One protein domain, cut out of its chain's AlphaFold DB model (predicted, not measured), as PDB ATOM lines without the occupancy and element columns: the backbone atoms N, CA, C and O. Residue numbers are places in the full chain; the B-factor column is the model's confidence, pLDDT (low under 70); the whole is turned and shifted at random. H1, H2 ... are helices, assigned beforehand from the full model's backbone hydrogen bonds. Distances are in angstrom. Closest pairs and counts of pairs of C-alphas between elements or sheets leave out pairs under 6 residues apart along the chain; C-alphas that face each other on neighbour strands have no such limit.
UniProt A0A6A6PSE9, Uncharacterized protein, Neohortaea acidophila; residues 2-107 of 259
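Overview. This is residues 2 to 107 of the 259 residues of an uncharacterized protein of Neohortaea acidophila (UniProt A0A6A6PSE9). Look for a flat zigzag of three long helices: H3 and H5 side by side, and H6 meeting H5 near one end as a narrow V, its residues 97 to 107 sticking out. H1 runs outward from near H3, H2 returns, and H4 sits at the turn between H3 and H5. The printed part has 106 residues with six named helices, H1 to H6 in order, and no named strand: all helix, loose, radius of gyration of the C-alphas 17.2 A, spanning 59 by 35 by 17 A.

Arrangement. H1, residues 2 to 14, touches H2, residues 18 to 22, with residues 9 to 12 alone; the closest C-alphas, of Leu 12 and Gln 18, are 5.5 A apart. H3, residues 24 to 42, touches H5, residues 52 to 74, at a shallow tilt of 22 degrees, opposite ways; the closest C-alphas, of Gly 25 and His 73, are 4.0 A apart. H4, residues 45 to 50, is close to H5 but not clearly touching: the closest C-alphas, of Arg 48 and Phe 55, are 6.0 A apart. H5 and H6, residues 79 to 107, form a hairpin, closest at the C-alphas of Phe 71 and Pro 85, 5.6 A. Every O i to N i+4 pair is within hydrogen-bond range in H1, H3, H4 and H5, against 22 of 25 in H6 and 0 of 1 in H2, where 2 of 2 O i to N i+3 pairs are.

Along the chain. Find C-alpha 2 at (-15.379, -10.774, -44.489), where H1 begins; H3 is 26.7 A long, H5 32.4 A, and H6 runs 42.0 A to C-alpha 107 at (-20.567, -27.401, -5.004).

Size, cuts and confidence. The C-alphas farthest apart, of Gly 16 and Gly 107, are 59.5 A apart; the printed part has no cut, its five links are tight, and no printed residue is under 70 in pLDDT.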
ATOM      1  N   ILE A   2     -15.406 -10.398 -43.056       78.06
ATOM      2  CA  ILE A   2     -15.379 -10.774 -44.489       78.06
ATOM      3  C   ILE A   2     -15.023  -9.589 -45.404       78.06
ATOM      4  O   ILE A   2     -14.109  -9.703 -46.209       78.06
ATOM      5  N   VAL A   3     -15.664  -8.427 -45.225       84.62
ATOM      6  CA  VAL A   3     -15.352  -7.202 -45.995       84.62
ATOM      7  C   VAL A   3     -13.911  -6.727 -45.769       84.62
ATOM      8  O   VAL A   3     -13.215  -6.369 -46.706       84.62
ATOM      9  N   HIS A   4     -13.428  -6.774 -44.526       82.56
ATOM     10  CA  HIS A   4     -12.054  -6.382 -44.202       82.56
ATOM     11  C   HIS A   4     -11.031  -7.314 -44.868       82.56
ATOM     12  O   HIS A   4     -10.110  -6.840 -45.524       82.56
ATOM     13  N   SER A   5     -11.229  -8.632 -44.761       84.25
ATOM     14  CA  SER A   5     -10.354  -9.636 -45.371       84.25
ATOM     15  C   SER A   5     -10.383  -9.567 -46.899       84.25
ATOM     16  O   SER A   5      -9.331  -9.596 -47.523       84.25
ATOM     17  N   THR A   6     -11.560  -9.422 -47.511       87.19
ATOM     18  CA  THR A   6     -11.696  -9.320 -48.977       87.19
ATOM     19  C   THR A   6     -11.070  -8.040 -49.525       87.19
ATOM     20  O   THR A   6     -10.341  -8.110 -50.513       87.19
ATOM     21  N   ASN A   7     -11.259  -6.901 -48.854       89.12
ATOM     22  CA  ASN A   7     -10.605  -5.646 -49.228       89.12
ATOM     23  C   ASN A   7      -9.081  -5.734 -49.086       89.12
ATOM     24  O   ASN A   7      -8.362  -5.293 -49.975       89.12
ATOM     25  N   MET A   8      -8.582  -6.331 -48.000       86.94
ATOM     26  CA  MET A   8      -7.144  -6.471 -47.751       86.94
ATOM     27  C   MET A   8      -6.472  -7.406 -48.761       86.94
ATOM     28  O   MET A   8      -5.430  -7.059 -49.315       86.94
ATOM     29  N   VAL A   9      -7.102  -8.541 -49.073       90.12
ATOM     30  CA  VAL A   9      -6.635  -9.457 -50.121       90.12
ATOM     31  C   VAL A   9      -6.634  -8.746 -51.476       90.12
ATOM     32  O   VAL A   9      -5.597  -8.709 -52.132       90.12
ATOM     33  N   SER A  10      -7.744  -8.112 -51.867       91.88
ATOM     34  CA  SER A  10      -7.847  -7.393 -53.150       91.88
ATOM     35  C   SER A  10      -6.795  -6.289 -53.276       91.88
ATOM     36  O   SER A  10      -6.161  -6.153 -54.322       91.88
ATOM     37  N   TYR A  11      -6.552  -5.548 -52.190       92.06
ATOM     38  CA  TYR A  11      -5.499  -4.544 -52.124       92.06
ATOM     39  C   TYR A  11      -4.118  -5.168 -52.356       92.06
ATOM     40  O   TYR A  11      -3.424  -4.736 -53.270       92.06
ATOM     41  N   LEU A  12      -3.742  -6.220 -51.618       91.50
ATOM     42  CA  LEU A  12      -2.442  -6.886 -51.783       91.50
ATOM     43  C   LEU A  12      -2.217  -7.430 -53.200       91.50
ATOM     44  O   LEU A  12      -1.099  -7.339 -53.710       91.50
ATOM     45  N   PHE A  13      -3.263  -7.956 -53.843       93.44
ATOM     46  CA  PHE A  13      -3.203  -8.369 -55.247       93.44
ATOM     47  C   PHE A  13      -2.975  -7.177 -56.182       93.44
ATOM     48  O   PHE A  13      -2.127  -7.266 -57.067       93.44
ATOM     49  N   SER A  14      -3.660  -6.049 -55.957       94.88
ATOM     50  CA  SER A  14      -3.524  -4.852 -56.801       94.88
ATOM     51  C   SER A  14      -2.119  -4.240 -56.788       94.88
ATOM     52  O   SER A  14      -1.686  -3.691 -57.797       94.88
ATOM     53  N   ILE A  15      -1.389  -4.374 -55.676       94.81
ATOM     54  CA  ILE A  15      -0.019  -3.859 -55.536       94.81
ATOM     55  C   ILE A  15       1.065  -4.922 -55.801       94.81
ATOM     56  O   ILE A  15       2.248  -4.612 -55.727       94.81
ATOM     57  N   GLY A  16       0.699  -6.176 -56.107       92.81
ATOM     58  CA  GLY A  16       1.656  -7.264 -56.377       92.81
ATOM     59  C   GLY A  16       2.314  -7.887 -55.133       92.81
ATOM     60  O   GLY A  16       3.258  -8.668 -55.243       92.81
ATOM     61  N   TYR A  17       1.803  -7.603 -53.935       92.31
ATOM     62  CA  TYR A  17       2.375  -8.017 -52.646       92.31
ATOM     63  C   TYR A  17       1.709  -9.274 -52.057       92.31
ATOM     64  O   TYR A  17       1.610  -9.446 -50.845       92.31
ATOM     65  N   GLN A  18       1.278 -10.204 -52.909       90.06
ATOM     66  CA  GLN A  18       0.594 -11.440 -52.500       90.06
ATOM     67  C   GLN A  18       1.397 -12.322 -51.525       90.06
ATOM     68  O   GLN A  18       0.809 -13.052 -50.732       90.06
ATOM     69  N   HIS A  19       2.731 -12.225 -51.517       88.19
ATOM     70  CA  HIS A  19       3.577 -12.982 -50.586       88.19
ATOM     71  C   HIS A  19       3.318 -12.629 -49.109       88.19
ATOM     72  O   HIS A  19       3.550 -13.465 -48.238       88.19
ATOM     73  N   TYR A  20       2.763 -11.443 -48.819       85.94
ATOM     74  CA  TYR A  20       2.349 -11.056 -47.467       85.94
ATOM     75  C   TYR A  20       1.198 -11.916 -46.923       85.94
ATOM     76  O   TYR A  20       1.043 -12.016 -45.707       85.94
ATOM     77  N   LEU A  21       0.419 -12.586 -47.785       86.75
ATOM     78  CA  LEU A  21      -0.635 -13.521 -47.366       86.75
ATOM     79  C   LEU A  21      -0.080 -14.775 -46.677       86.75
ATOM     80  O   LEU A  21      -0.788 -15.386 -45.881       86.75
ATOM     81  N   ASN A  22       1.185 -15.122 -46.935       89.00
ATOM     82  CA  ASN A  22       1.864 -16.263 -46.313       89.00
ATOM     83  C   ASN A  22       2.494 -15.911 -44.955       89.00
ATOM     84  O   ASN A  22       3.152 -16.746 -44.334       89.00
ATOM     85  N   LEU A  23       2.338 -14.670 -44.482       88.94
ATOM     86  CA  LEU A  23       2.826 -14.296 -43.162       88.94
ATOM     87  C   LEU A  23       1.988 -14.982 -42.075       88.94
ATOM     88  O   LEU A  23       0.757 -15.031 -42.170       88.94
ATOM     89  N   PRO A  24       2.615 -15.423 -40.969       88.88
ATOM     90  CA  PRO A  24       1.901 -16.111 -39.893       88.88
ATOM     91  C   PRO A  24       0.780 -15.261 -39.277       88.88
ATOM     92  O   PRO A  24      -0.251 -15.799 -38.876       88.88
ATOM     93  N   GLY A  25       0.922 -13.932 -39.271       89.56
ATOM     94  CA  GLY A  25      -0.139 -13.026 -38.836       89.56
ATOM     95  C   GLY A  25      -1.392 -13.059 -39.719       89.56
ATOM     96  O   GLY A  25      -2.487 -12.871 -39.194       89.56
ATOM     97  N   GLN A  26      -1.278 -13.340 -41.023       89.50
ATOM     98  CA  GLN A  26      -2.433 -13.461 -41.925       89.50
ATOM     99  C   GLN A  26      -3.136 -14.810 -41.768       89.50
ATOM    100  O   GLN A  26      -4.365 -14.861 -41.702       89.50
ATOM    101  N   HIS A  27      -2.376 -15.895 -41.587       91.31
ATOM    102  CA  HIS A  27      -2.950 -17.190 -41.213       91.31
ATOM    103  C   HIS A  27      -3.711 -17.102 -39.882       91.31
ATOM    104  O   HIS A  27      -4.845 -17.572 -39.785       91.31
ATOM    105  N   ALA A  28      -3.144 -16.422 -38.881       93.25
ATOM    106  CA  ALA A  28      -3.823 -16.171 -37.613       93.25
ATOM    107  C   ALA A  28      -5.097 -15.318 -37.790       93.25
ATOM    108  O   ALA A  28      -6.133 -15.629 -37.200       93.25
ATOM    109  N   ALA A  29      -5.076 -14.300 -38.658       90.81
ATOM    110  CA  ALA A  29      -6.267 -13.513 -38.991       90.81
ATOM    111  C   ALA A  29      -7.394 -14.381 -39.571       90.81
ATOM    112  O   ALA A  29      -8.555 -14.247 -39.171       90.81
ATOM    113  N   ALA A  30      -7.054 -15.294 -40.488       92.06
ATOM    114  CA  ALA A  30      -8.006 -16.222 -41.084       92.06
ATOM    115  C   ALA A  30      -8.605 -17.162 -40.025       92.06
ATOM    116  O   ALA A  30      -9.828 -17.290 -39.943       92.06
ATOM    117  N   VAL A  31      -7.769 -17.748 -39.158       94.56
ATOM    118  CA  VAL A  31      -8.213 -18.605 -38.041       94.56
ATOM    119  C   VAL A  31      -9.167 -17.853 -37.110       94.56
ATOM    120  O   VAL A  31     -10.227 -18.382 -36.767       94.56
ATOM    121  N   ALA A  32      -8.851 -16.608 -36.741       93.81
ATOM    122  CA  ALA A  32      -9.743 -15.774 -35.938       93.81
ATOM    123  C   ALA A  32     -11.077 -15.509 -36.662       93.81
ATOM    124  O   ALA A  32     -12.145 -15.664 -36.069       93.81
ATOM    125  N   GLY A  33     -11.034 -15.168 -37.954       92.88
ATOM    126  CA  GLY A  33     -12.220 -14.926 -38.778       92.88
ATOM    127  C   GLY A  33     -13.161 -16.133 -38.860       92.88
ATOM    128  O   GLY A  33     -14.361 -15.994 -38.608       92.88
ATOM    129  N   PHE A  34     -12.627 -17.323 -39.147       94.25
ATOM    130  CA  PHE A  34     -13.414 -18.561 -39.176       94.25
ATOM    131  C   PHE A  34     -13.928 -18.954 -37.789       94.25
ATOM    132  O   PHE A  34     -15.060 -19.421 -37.671       94.25
ATOM    133  N   SER A  35     -13.152 -18.703 -36.734       95.75
ATOM    134  CA  SER A  35     -13.590 -18.954 -35.357       95.75
ATOM    135  C   SER A  35     -14.773 -18.062 -34.968       95.75
ATOM    136  O   SER A  35     -15.744 -18.550 -34.393       95.75
ATOM    137  N   PHE A  36     -14.759 -16.778 -35.347       94.75
ATOM    138  CA  PHE A  36     -15.909 -15.885 -35.168       94.75
ATOM    139  C   PHE A  36     -17.144 -16.344 -35.950       94.75
ATOM    140  O   PHE A  36     -18.258 -16.284 -35.425       94.75
ATOM    141  N   LEU A  37     -16.968 -16.830 -37.183       93.62
ATOM    142  CA  LEU A  37     -18.070 -17.388 -37.969       93.62
ATOM    143  C   LEU A  37     -18.653 -18.639 -37.297       93.62
ATOM    144  O   LEU A  37     -19.869 -18.745 -37.140       93.62
ATOM    145  N   ALA A  38     -17.800 -19.554 -36.836       95.25
ATOM    146  CA  ALA A  38     -18.218 -20.749 -36.110       95.25
ATOM    147  C   ALA A  38     -18.942 -20.398 -34.799       95.25
ATOM    148  O   ALA A  38     -19.964 -21.007 -34.475       95.25
ATOM    149  N   ILE A  39     -18.482 -19.372 -34.075       95.88
ATOM    150  CA  ILE A  39     -19.186 -18.824 -32.910       95.88
ATOM    151  C   ILE A  39     -20.591 -18.355 -33.298       95.88
ATOM    152  O   ILE A  39     -21.553 -18.719 -32.625       95.88
ATOM    153  N   ALA A  40     -20.736 -17.586 -34.378       94.19
ATOM    154  CA  ALA A  40     -22.037 -17.083 -34.819       94.19
ATOM    155  C   ALA A  40     -23.004 -18.220 -35.198       94.19
ATOM    156  O   ALA A  40     -24.166 -18.208 -34.791       94.19
ATOM    157  N   VAL A  41     -22.516 -19.234 -35.921       93.94
ATOM    158  CA  VAL A  41     -23.309 -20.407 -36.324       93.94
ATOM    159  C   VAL A  41     -23.747 -21.217 -35.105       93.94
ATOM    160  O   VAL A  41     -24.929 -21.519 -34.943       93.94
ATOM    161  N   THR A  42     -22.815 -21.535 -34.208       94.25
ATOM    162  CA  THR A  42     -23.115 -22.315 -32.996       94.25
ATOM    163  C   THR A  42     -23.999 -21.549 -32.009       94.25
ATOM    164  O   THR A  42     -24.815 -22.158 -31.317       94.25
ATOM    165  N   ALA A  43     -23.913 -20.216 -31.980       93.81
ATOM    166  CA  ALA A  43     -24.762 -19.352 -31.165       93.81
ATOM    167  C   ALA A  43     -26.191 -19.176 -31.713       93.81
ATOM    168  O   ALA A  43     -27.013 -18.503 -31.080       93.81
ATOM    169  N   ASN A  44     -26.541 -19.791 -32.846       94.12
ATOM    170  CA  ASN A  44     -27.910 -19.773 -33.345       94.12
ATOM    171  C   ASN A  44     -28.890 -20.355 -32.301       94.12
ATOM    172  O   ASN A  44     -28.605 -21.351 -31.632       94.12
ATOM    173  N   HIS A  45     -30.067 -19.739 -32.153       90.50
ATOM    174  CA  HIS A  45     -31.082 -20.158 -31.177       90.50
ATOM    175  C   HIS A  45     -31.470 -21.643 -31.300       90.50
ATOM    176  O   HIS A  45     -31.611 -22.322 -30.283       90.50
ATOM    177  N   LEU A  46     -31.594 -22.171 -32.521       91.25
ATOM    178  CA  LEU A  46     -31.979 -23.566 -32.755       91.25
ATOM    179  C   LEU A  46     -30.914 -24.543 -32.242       91.25
ATOM    180  O   LEU A  46     -31.244 -25.534 -31.587       91.25
ATOM    181  N   VAL A  47     -29.642 -24.223 -32.487       90.44
ATOM    182  CA  VAL A  47     -28.499 -25.021 -32.029       90.44
ATOM    183  C   VAL A  47     -28.418 -24.980 -30.506       90.44
ATOM    184  O   VAL A  47     -28.420 -26.033 -29.870       90.44
ATOM    185  N   ARG A  48     -28.456 -23.784 -29.903       90.38
ATOM    186  CA  ARG A  48     -28.379 -23.609 -28.441       90.38
ATOM    187  C   ARG A  48     -29.520 -24.288 -27.690       90.38
ATOM    188  O   ARG A  48     -29.302 -24.815 -26.604       90.38
ATOM    189  N   LYS A  49     -30.730 -24.299 -28.259       86.88
ATOM    190  CA  LYS A  49     -31.895 -24.960 -27.656       86.88
ATOM    191  C   LYS A  49     -31.748 -26.484 -27.638       86.88
ATOM    192  O   LYS A  49     -32.199 -27.120 -26.688       86.88
ATOM    193  N   ARG A  50     -31.155 -27.072 -28.683       88.06
ATOM    194  CA  ARG A  50     -31.059 -28.532 -28.843       88.06
ATOM    195  C   ARG A  50     -29.782 -29.120 -28.241       88.06
ATOM    196  O   ARG A  50     -29.839 -30.185 -27.638       88.06
ATOM    197  N   TRP A  51     -28.661 -28.412 -28.363       89.81
ATOM    198  CA  TRP A  51     -27.318 -28.887 -28.019       89.81
ATOM    199  C   TRP A  51     -26.565 -27.874 -27.147       89.81
ATOM    200  O   TRP A  51     -25.457 -27.459 -27.473       89.81
ATOM    201  N   TYR A  52     -27.174 -27.457 -26.033       89.00
ATOM    202  CA  TYR A  52     -26.624 -26.399 -25.174       89.00
ATOM    203  C   TYR A  52     -25.207 -26.699 -24.657       89.00
ATOM    204  O   TYR A  52     -24.350 -25.822 -24.679       89.00
ATOM    205  N   GLU A  53     -24.951 -27.928 -24.200       90.12
ATOM    206  CA  GLU A  53     -23.658 -28.319 -23.613       90.12
ATOM    207  C   GLU A  53     -22.529 -28.278 -24.651       90.12
ATOM    208  O   GLU A  53     -21.483 -27.678 -24.404       90.12
ATOM    209  N   LEU A  54     -22.777 -28.830 -25.845       91.44
ATOM    210  CA  LEU A  54     -21.842 -28.766 -26.968       91.44
ATOM    211  C   LEU A  54     -21.599 -27.317 -27.403       91.44
ATOM    212  O   LEU A  54     -20.452 -26.923 -27.591       91.44
ATOM    213  N   PHE A  55     -22.665 -26.519 -27.521       93.75
ATOM    214  CA  PHE A  55     -22.556 -25.091 -27.815       93.75
ATOM    215  C   PHE A  55     -21.653 -24.381 -26.801       93.75
ATOM    216  O   PHE A  55     -20.740 -23.668 -27.201       93.75
ATOM    217  N   TYR A  56     -21.887 -24.582 -25.504       91.50
ATOM    218  CA  TYR A  56     -21.143 -23.909 -24.443       91.50
ATOM    219  C   TYR A  56     -19.645 -24.244 -24.490       91.50
ATOM    220  O   TYR A  56     -18.813 -23.335 -24.456       91.50
ATOM    221  N   LEU A  57     -19.298 -25.530 -24.637       92.69
ATOM    222  CA  LEU A  57     -17.906 -25.977 -24.743       92.69
ATOM    223  C   LEU A  57     -17.231 -25.449 -26.016       92.69
ATOM    224  O   LEU A  57     -16.138 -24.886 -25.943       92.69
ATOM    225  N   ALA A  58     -17.901 -25.570 -27.167       94.69
ATOM    226  CA  ALA A  58     -17.388 -25.071 -28.439       94.69
ATOM    227  C   ALA A  58     -17.173 -23.551 -28.400       94.69
ATOM    228  O   ALA A  58     -16.138 -23.063 -28.842       94.69
ATOM    229  N   HIS A  59     -18.107 -22.798 -27.817       95.12
ATOM    230  CA  HIS A  59     -18.007 -21.346 -27.712       95.12
ATOM    231  C   HIS A  59     -16.801 -20.913 -26.866       95.12
ATOM    232  O   HIS A  59     -16.068 -20.014 -27.268       95.12
ATOM    233  N   ILE A  60     -16.544 -21.575 -25.730       94.44
ATOM    234  CA  ILE A  60     -15.357 -21.303 -24.899       94.44
ATOM    235  C   ILE A  60     -14.066 -21.598 -25.671       94.44
ATOM    236  O   ILE A  60     -13.164 -20.760 -25.687       94.44
ATOM    237  N   ALA A  61     -13.987 -22.755 -26.333       96.12
ATOM    238  CA  ALA A  61     -12.808 -23.148 -27.102       96.12
ATOM    239  C   ALA A  61     -12.533 -22.189 -28.276       96.12
ATOM    240  O   ALA A  61     -11.393 -21.783 -28.498       96.12
ATOM    241  N   LEU A  62     -13.577 -21.768 -28.995       96.75
ATOM    242  CA  LEU A  62     -13.453 -20.835 -30.114       96.75
ATOM    243  C   LEU A  62     -13.064 -19.424 -29.655       96.75
ATOM    244  O   LEU A  62     -12.270 -18.776 -30.329       96.75
ATOM    245  N   VAL A  63     -13.555 -18.949 -28.505       96.00
ATOM    246  CA  VAL A  63     -13.115 -17.656 -27.945       96.00
ATOM    247  C   VAL A  63     -11.636 -17.703 -27.549       96.00
ATOM    248  O   VAL A  63     -10.909 -16.754 -27.831       96.00
ATOM    249  N   MET A  64     -11.160 -18.816 -26.980       95.94
ATOM    250  CA  MET A  64      -9.726 -19.011 -26.726       95.94
ATOM    251  C   MET A  64      -8.902 -18.953 -28.009       95.94
ATOM    252  O   MET A  64      -7.896 -18.246 -28.065       95.94
ATOM    253  N   MET A  65      -9.360 -19.647 -29.053       96.31
ATOM    254  CA  MET A  65      -8.724 -19.618 -30.368       96.31
ATOM    255  C   MET A  65      -8.663 -18.192 -30.929       96.31
ATOM    256  O   MET A  65      -7.613 -17.763 -31.396       96.31
ATOM    257  N   VAL A  66      -9.759 -17.431 -30.828       95.88
ATOM    258  CA  VAL A  66      -9.822 -16.025 -31.252       95.88
ATOM    259  C   VAL A  66      -8.811 -15.165 -30.500       95.88
ATOM    260  O   VAL A  66      -8.117 -14.386 -31.140       95.88
ATOM    261  N   LEU A  67      -8.706 -15.285 -29.174       95.19
ATOM    262  CA  LEU A  67      -7.783 -14.468 -28.377       95.19
ATOM    263  C   LEU A  67      -6.316 -14.746 -28.738       95.19
ATOM    264  O   LEU A  67      -5.543 -13.808 -28.934       95.19
ATOM    265  N   ILE A  68      -5.950 -16.024 -28.891       95.31
ATOM    266  CA  ILE A  68      -4.596 -16.438 -29.292       95.31
ATOM    267  C   ILE A  68      -4.292 -15.968 -30.720       95.31
ATOM    268  O   ILE A  68      -3.258 -15.348 -30.973       95.31
ATOM    269  N   ALA A  69      -5.208 -16.216 -31.655       94.81
ATOM    270  CA  ALA A  69      -5.038 -15.843 -33.052       94.81
ATOM    271  C   ALA A  69      -5.000 -14.316 -33.241       94.81
ATOM    272  O   ALA A  69      -4.180 -13.810 -34.006       94.81
ATOM    273  N   ALA A  70      -5.813 -13.563 -32.496       93.38
ATOM    274  CA  ALA A  70      -5.776 -12.105 -32.489       93.38
ATOM    275  C   ALA A  70      -4.434 -11.579 -31.969       93.38
ATOM    276  O   ALA A  70      -3.872 -10.674 -32.581       93.38
ATOM    277  N   PHE A  71      -3.889 -12.166 -30.896       94.38
ATOM    278  CA  PHE A  71      -2.565 -11.804 -30.385       94.38
ATOM    279  C   PHE A  71      -1.474 -12.001 -31.446       94.38
ATOM    280  O   PHE A  71      -0.701 -11.078 -31.698       94.38
ATOM    281  N   ILE A  72      -1.444 -13.159 -32.116       93.12
ATOM    282  CA  ILE A  72      -0.470 -13.442 -33.184       93.12
ATOM    283  C   ILE A  72      -0.664 -12.480 -34.365       93.12
ATOM    284  O   ILE A  72       0.317 -11.930 -34.863       93.12
ATOM    285  N   HIS A  73      -1.906 -12.218 -34.778       91.50
ATOM    286  CA  HIS A  73      -2.219 -11.318 -35.889       91.50
ATOM    287  C   HIS A  73      -1.700  -9.892 -35.656       91.50
ATOM    288  O   HIS A  73      -0.992  -9.341 -36.499       91.50
ATOM    289  N   VAL A  74      -1.991  -9.304 -34.492       90.44
ATOM    290  CA  VAL A  74      -1.578  -7.923 -34.185       90.44
ATOM    291  C   VAL A  74      -0.116  -7.814 -33.756       90.44
ATOM    292  O   VAL A  74       0.433  -6.712 -33.716       90.44
ATOM    293  N   SER A  75       0.536  -8.943 -33.449       86.19
ATOM    294  CA  SER A  75       1.919  -8.961 -32.968       86.19
ATOM    295  C   SER A  75       2.930  -8.408 -33.970       86.19
ATOM    296  O   SER A  75       4.002  -7.958 -33.561       86.19
ATOM    297  N   GLN A  76       2.554  -8.415 -35.250       78.75
ATOM    298  CA  GLN A  76       3.351  -7.940 -36.374       78.75
ATOM    299  C   GLN A  76       3.196  -6.434 -36.637       78.75
ATOM    300  O   GLN A  76       3.961  -5.889 -37.423       78.75
ATOM    301  N   ILE A  77       2.220  -5.761 -36.010       81.12
ATOM    302  CA  ILE A  77       1.908  -4.350 -36.287       81.12
ATOM    303  C   ILE A  77       2.737  -3.434 -35.384       81.12
ATOM    304  O   ILE A  77       3.622  -2.727 -35.851       81.12
ATOM    305  N   ASN A  78       2.447  -3.419 -34.080       83.94
ATOM    306  CA  ASN A  78       3.178  -2.628 -33.090       83.94
ATOM    307  C   ASN A  78       2.894  -3.134 -31.662       83.94
ATOM    308  O   ASN A  78       2.012  -3.965 -31.434       83.94
ATOM    309  N   TRP A  79       3.654  -2.637 -30.680       80.88
ATOM    310  CA  TRP A  79       3.481  -3.019 -29.273       80.88
ATOM    311  C   TRP A  79       2.120  -2.596 -28.706       80.88
ATOM    312  O   TRP A  79       1.484  -3.367 -27.991       80.88
ATOM    313  N   ALA A  80       1.638  -1.406 -29.078       87.94
ATOM    314  CA  ALA A  80       0.340  -0.900 -28.645       87.94
ATOM    315  C   ALA A  80      -0.808  -1.836 -29.063       87.94
ATOM    316  O   ALA A  80      -1.684  -2.133 -28.259       87.94
ATOM    317  N   ALA A  81      -0.773  -2.399 -30.269       87.25
ATOM    318  CA  ALA A  81      -1.799  -3.298 -30.777       87.25
ATOM    319  C   ALA A  81      -1.862  -4.624 -29.999       87.25
ATOM    320  O   ALA A  81      -2.949  -5.175 -29.843       87.25
ATOM    321  N   LYS A  82      -0.737  -5.104 -29.440       89.06
ATOM    322  CA  LYS A  82      -0.688  -6.311 -28.588       89.06
ATOM    323  C   LYS A  82      -1.426  -6.133 -27.264       89.06
ATOM    324  O   LYS A  82      -1.911  -7.113 -26.704       89.06
ATOM    325  N   THR A  83      -1.524  -4.901 -26.764       90.88
ATOM    326  CA  THR A  83      -2.150  -4.627 -25.462       90.88
ATOM    327  C   THR A  83      -3.629  -5.013 -25.438       90.88
ATOM    328  O   THR A  83      -4.078  -5.619 -24.470       90.88
ATOM    329  N   PHE A  84      -4.367  -4.767 -26.524       91.31
ATOM    330  CA  PHE A  84      -5.801  -5.058 -26.606       91.31
ATOM    331  C   PHE A  84      -6.147  -6.547 -26.413       91.31
ATOM    332  O   PHE A  84      -6.929  -6.847 -25.506       91.31
ATOM    333  N   PRO A  85      -5.590  -7.506 -27.187       93.19
ATOM    334  CA  PRO A  85      -5.887  -8.920 -26.979       93.19
ATOM    335  C   PRO A  85      -5.346  -9.448 -25.647       93.19
ATOM    336  O   PRO A  85      -5.993 -10.311 -25.064       93.19
ATOM    337  N   ILE A  86      -4.225  -8.921 -25.128       94.31
ATOM    338  CA  ILE A  86      -3.719  -9.304 -23.798       94.31
ATOM    339  C   ILE A  86      -4.721  -8.903 -22.714       94.31
ATOM    340  O   ILE A  86      -5.127  -9.744 -21.918       94.31
ATOM    341  N   VAL A  87      -5.159  -7.641 -22.693       95.44
ATOM    342  CA  VAL A  87      -6.133  -7.155 -21.704       95.44
ATOM    343  C   VAL A  87      -7.444  -7.934 -21.821       95.44
ATOM    344  O   VAL A  87      -7.974  -8.394 -20.809       95.44
ATOM    345  N   GLY A  88      -7.931  -8.157 -23.046       94.81
ATOM    346  CA  GLY A  88      -9.113  -8.980 -23.296       94.81
ATOM    347  C   GLY A  88      -8.965 -10.411 -22.769       94.81
ATOM    348  O   GLY A  88      -9.870 -10.914 -22.101       94.81
ATOM    349  N   ALA A  89      -7.815 -11.047 -23.002       95.69
ATOM    350  CA  ALA A  89      -7.516 -12.386 -22.503       95.69
ATOM    351  C   ALA A  89      -7.417 -12.435 -20.975       95.69
ATOM    352  O   ALA A  89      -7.949 -13.364 -20.369       95.69
ATOM    353  N   CYS A  90      -6.815 -11.428 -20.338       96.44
ATOM    354  CA  CYS A  90      -6.740 -11.335 -18.880       96.44
ATOM    355  C   CYS A  90      -8.127 -11.178 -18.248       96.44
ATOM    356  O   CYS A  90      -8.453 -11.908 -17.315       96.44
ATOM    357  N   ILE A  91      -8.967 -10.275 -18.769       96.44
ATOM    358  CA  ILE A  91     -10.334 -10.070 -18.266       96.44
ATOM    359  C   ILE A  91     -11.166 -11.344 -18.447       96.44
ATOM    360  O   ILE A  91     -11.830 -11.797 -17.514       96.44
ATOM    361  N   TRP A  92     -11.111 -11.945 -19.638       95.88
ATOM    362  CA  TRP A  92     -11.846 -13.172 -19.930       95.88
ATOM    363  C   TRP A  92     -11.370 -14.335 -19.053       95.88
ATOM    364  O   TRP A  92     -12.193 -15.024 -18.450       95.88
ATOM    365  N   GLY A  93     -10.054 -14.518 -18.920       95.62
ATOM    366  CA  GLY A  93      -9.449 -15.547 -18.079       95.62
ATOM    367  C   GLY A  93      -9.817 -15.375 -16.607       95.62
ATOM    368  O   GLY A  93     -10.234 -16.340 -15.971       95.62
ATOM    369  N   ALA A  94      -9.757 -14.148 -16.084       96.50
ATOM    370  CA  ALA A  94     -10.158 -13.842 -14.713       96.50
ATOM    371  C   ALA A  94     -11.638 -14.173 -14.454       96.50
ATOM    372  O   ALA A  94     -11.942 -14.843 -13.466       96.50
ATOM    373  N   ASP A  95     -12.559 -13.792 -15.351       95.00
ATOM    374  CA  ASP A  95     -13.974 -14.170 -15.217       95.00
ATOM    375  C   ASP A  95     -14.146 -15.702 -15.201       95.00
ATOM    376  O   ASP A  95     -14.876 -16.232 -14.357       95.00
ATOM    377  N   ARG A  96     -13.451 -16.437 -16.086       92.75
ATOM    378  CA  ARG A  96     -13.518 -17.908 -16.116       92.75
ATOM    379  C   ARG A  96     -13.003 -18.539 -14.826       92.75
ATOM    380  O   ARG A  96     -13.680 -19.412 -14.282       92.75
ATOM    381  N   LEU A  97     -11.865 -18.071 -14.316       93.69
ATOM    382  CA  LEU A  97     -11.286 -18.545 -13.060       93.69
ATOM    383  C   LEU A  97     -12.227 -18.302 -11.879       93.69
ATOM    384  O   LEU A  97     -12.455 -19.216 -11.088       93.69
ATOM    385  N   VAL A  98     -12.845 -17.118 -11.795       92.88
ATOM    386  CA  VAL A  98     -13.845 -16.815 -10.759       92.88
ATOM    387  C   VAL A  98     -15.031 -17.774 -10.858       92.88
ATOM    388  O   VAL A  98     -15.442 -18.341  -9.849       92.88
ATOM    389  N   ARG A  99     -15.571 -18.021 -12.059       89.06
ATOM    390  CA  ARG A  99     -16.705 -18.947 -12.242       89.06
ATOM    391  C   ARG A  99     -16.361 -20.381 -11.859       89.06
ATOM    392  O   ARG A  99     -17.169 -21.039 -11.207       89.06
ATOM    393  N   TRP A 100     -15.183 -20.863 -12.245       88.31
ATOM    394  CA  TRP A 100     -14.727 -22.205 -11.886       88.31
ATOM    395  C   TRP A 100     -14.512 -22.311 -10.378       88.31
ATOM    396  O   TRP A 100     -15.043 -23.226  -9.753       88.31
ATOM    397  N   GLY A 101     -13.843 -21.324  -9.775       90.56
ATOM    398  CA  GLY A 101     -13.658 -21.231  -8.329       90.56
ATOM    399  C   GLY A 101     -14.985 -21.251  -7.567       90.56
ATOM    400  O   GLY A 101     -15.138 -22.036  -6.633       90.56
ATOM    401  N   LYS A 102     -15.983 -20.475  -8.010       87.00
ATOM    402  CA  LYS A 102     -17.339 -20.487  -7.435       87.00
ATOM    403  C   LYS A 102     -18.001 -21.858  -7.565       87.00
ATOM    404  O   LYS A 102     -18.553 -22.351  -6.586       87.00
ATOM    405  N   TRP A 103     -17.921 -22.498  -8.731       83.50
ATOM    406  CA  TRP A 103     -18.519 -23.819  -8.939       83.50
ATOM    407  C   TRP A 103     -17.937 -24.873  -7.987       83.50
ATOM    408  O   TRP A 103     -18.693 -25.615  -7.356       83.50
ATOM    409  N   PHE A 104     -16.611 -24.886  -7.810       85.81
ATOM    410  CA  PHE A 104     -15.958 -25.763  -6.838       85.81
ATOM    411  C   PHE A 104     -16.344 -25.404  -5.404       85.81
ATOM    412  O   PHE A 104     -16.752 -26.282  -4.651       85.81
ATOM    413  N   PHE A 105     -16.283 -24.126  -5.030       87.12
ATOM    414  CA  PHE A 105     -16.546 -23.682  -3.662       87.12
ATOM    415  C   PHE A 105     -17.994 -23.930  -3.213       87.12
ATOM    416  O   PHE A 105     -18.236 -24.435  -2.117       87.12
ATOM    417  N   TYR A 106     -18.975 -23.603  -4.057       86.06
ATOM    418  CA  TYR A 106     -20.394 -23.757  -3.723       86.06
ATOM    419  C   TYR A 106     -20.917 -25.183  -3.934       86.06
ATOM    420  O   TYR A 106     -21.925 -25.546  -3.325       86.06
ATOM    421  N   GLY A 107     -20.248 -25.989  -4.767       83.56
ATOM    422  CA  GLY A 107     -20.567 -27.401  -5.004       83.56
ATOM    423  C   GLY A 107     -19.824 -28.397  -4.103       83.56
ATOM    424  O   GLY A 107     -20.152 -29.589  -4.110       83.56
TER     425      GLY A 107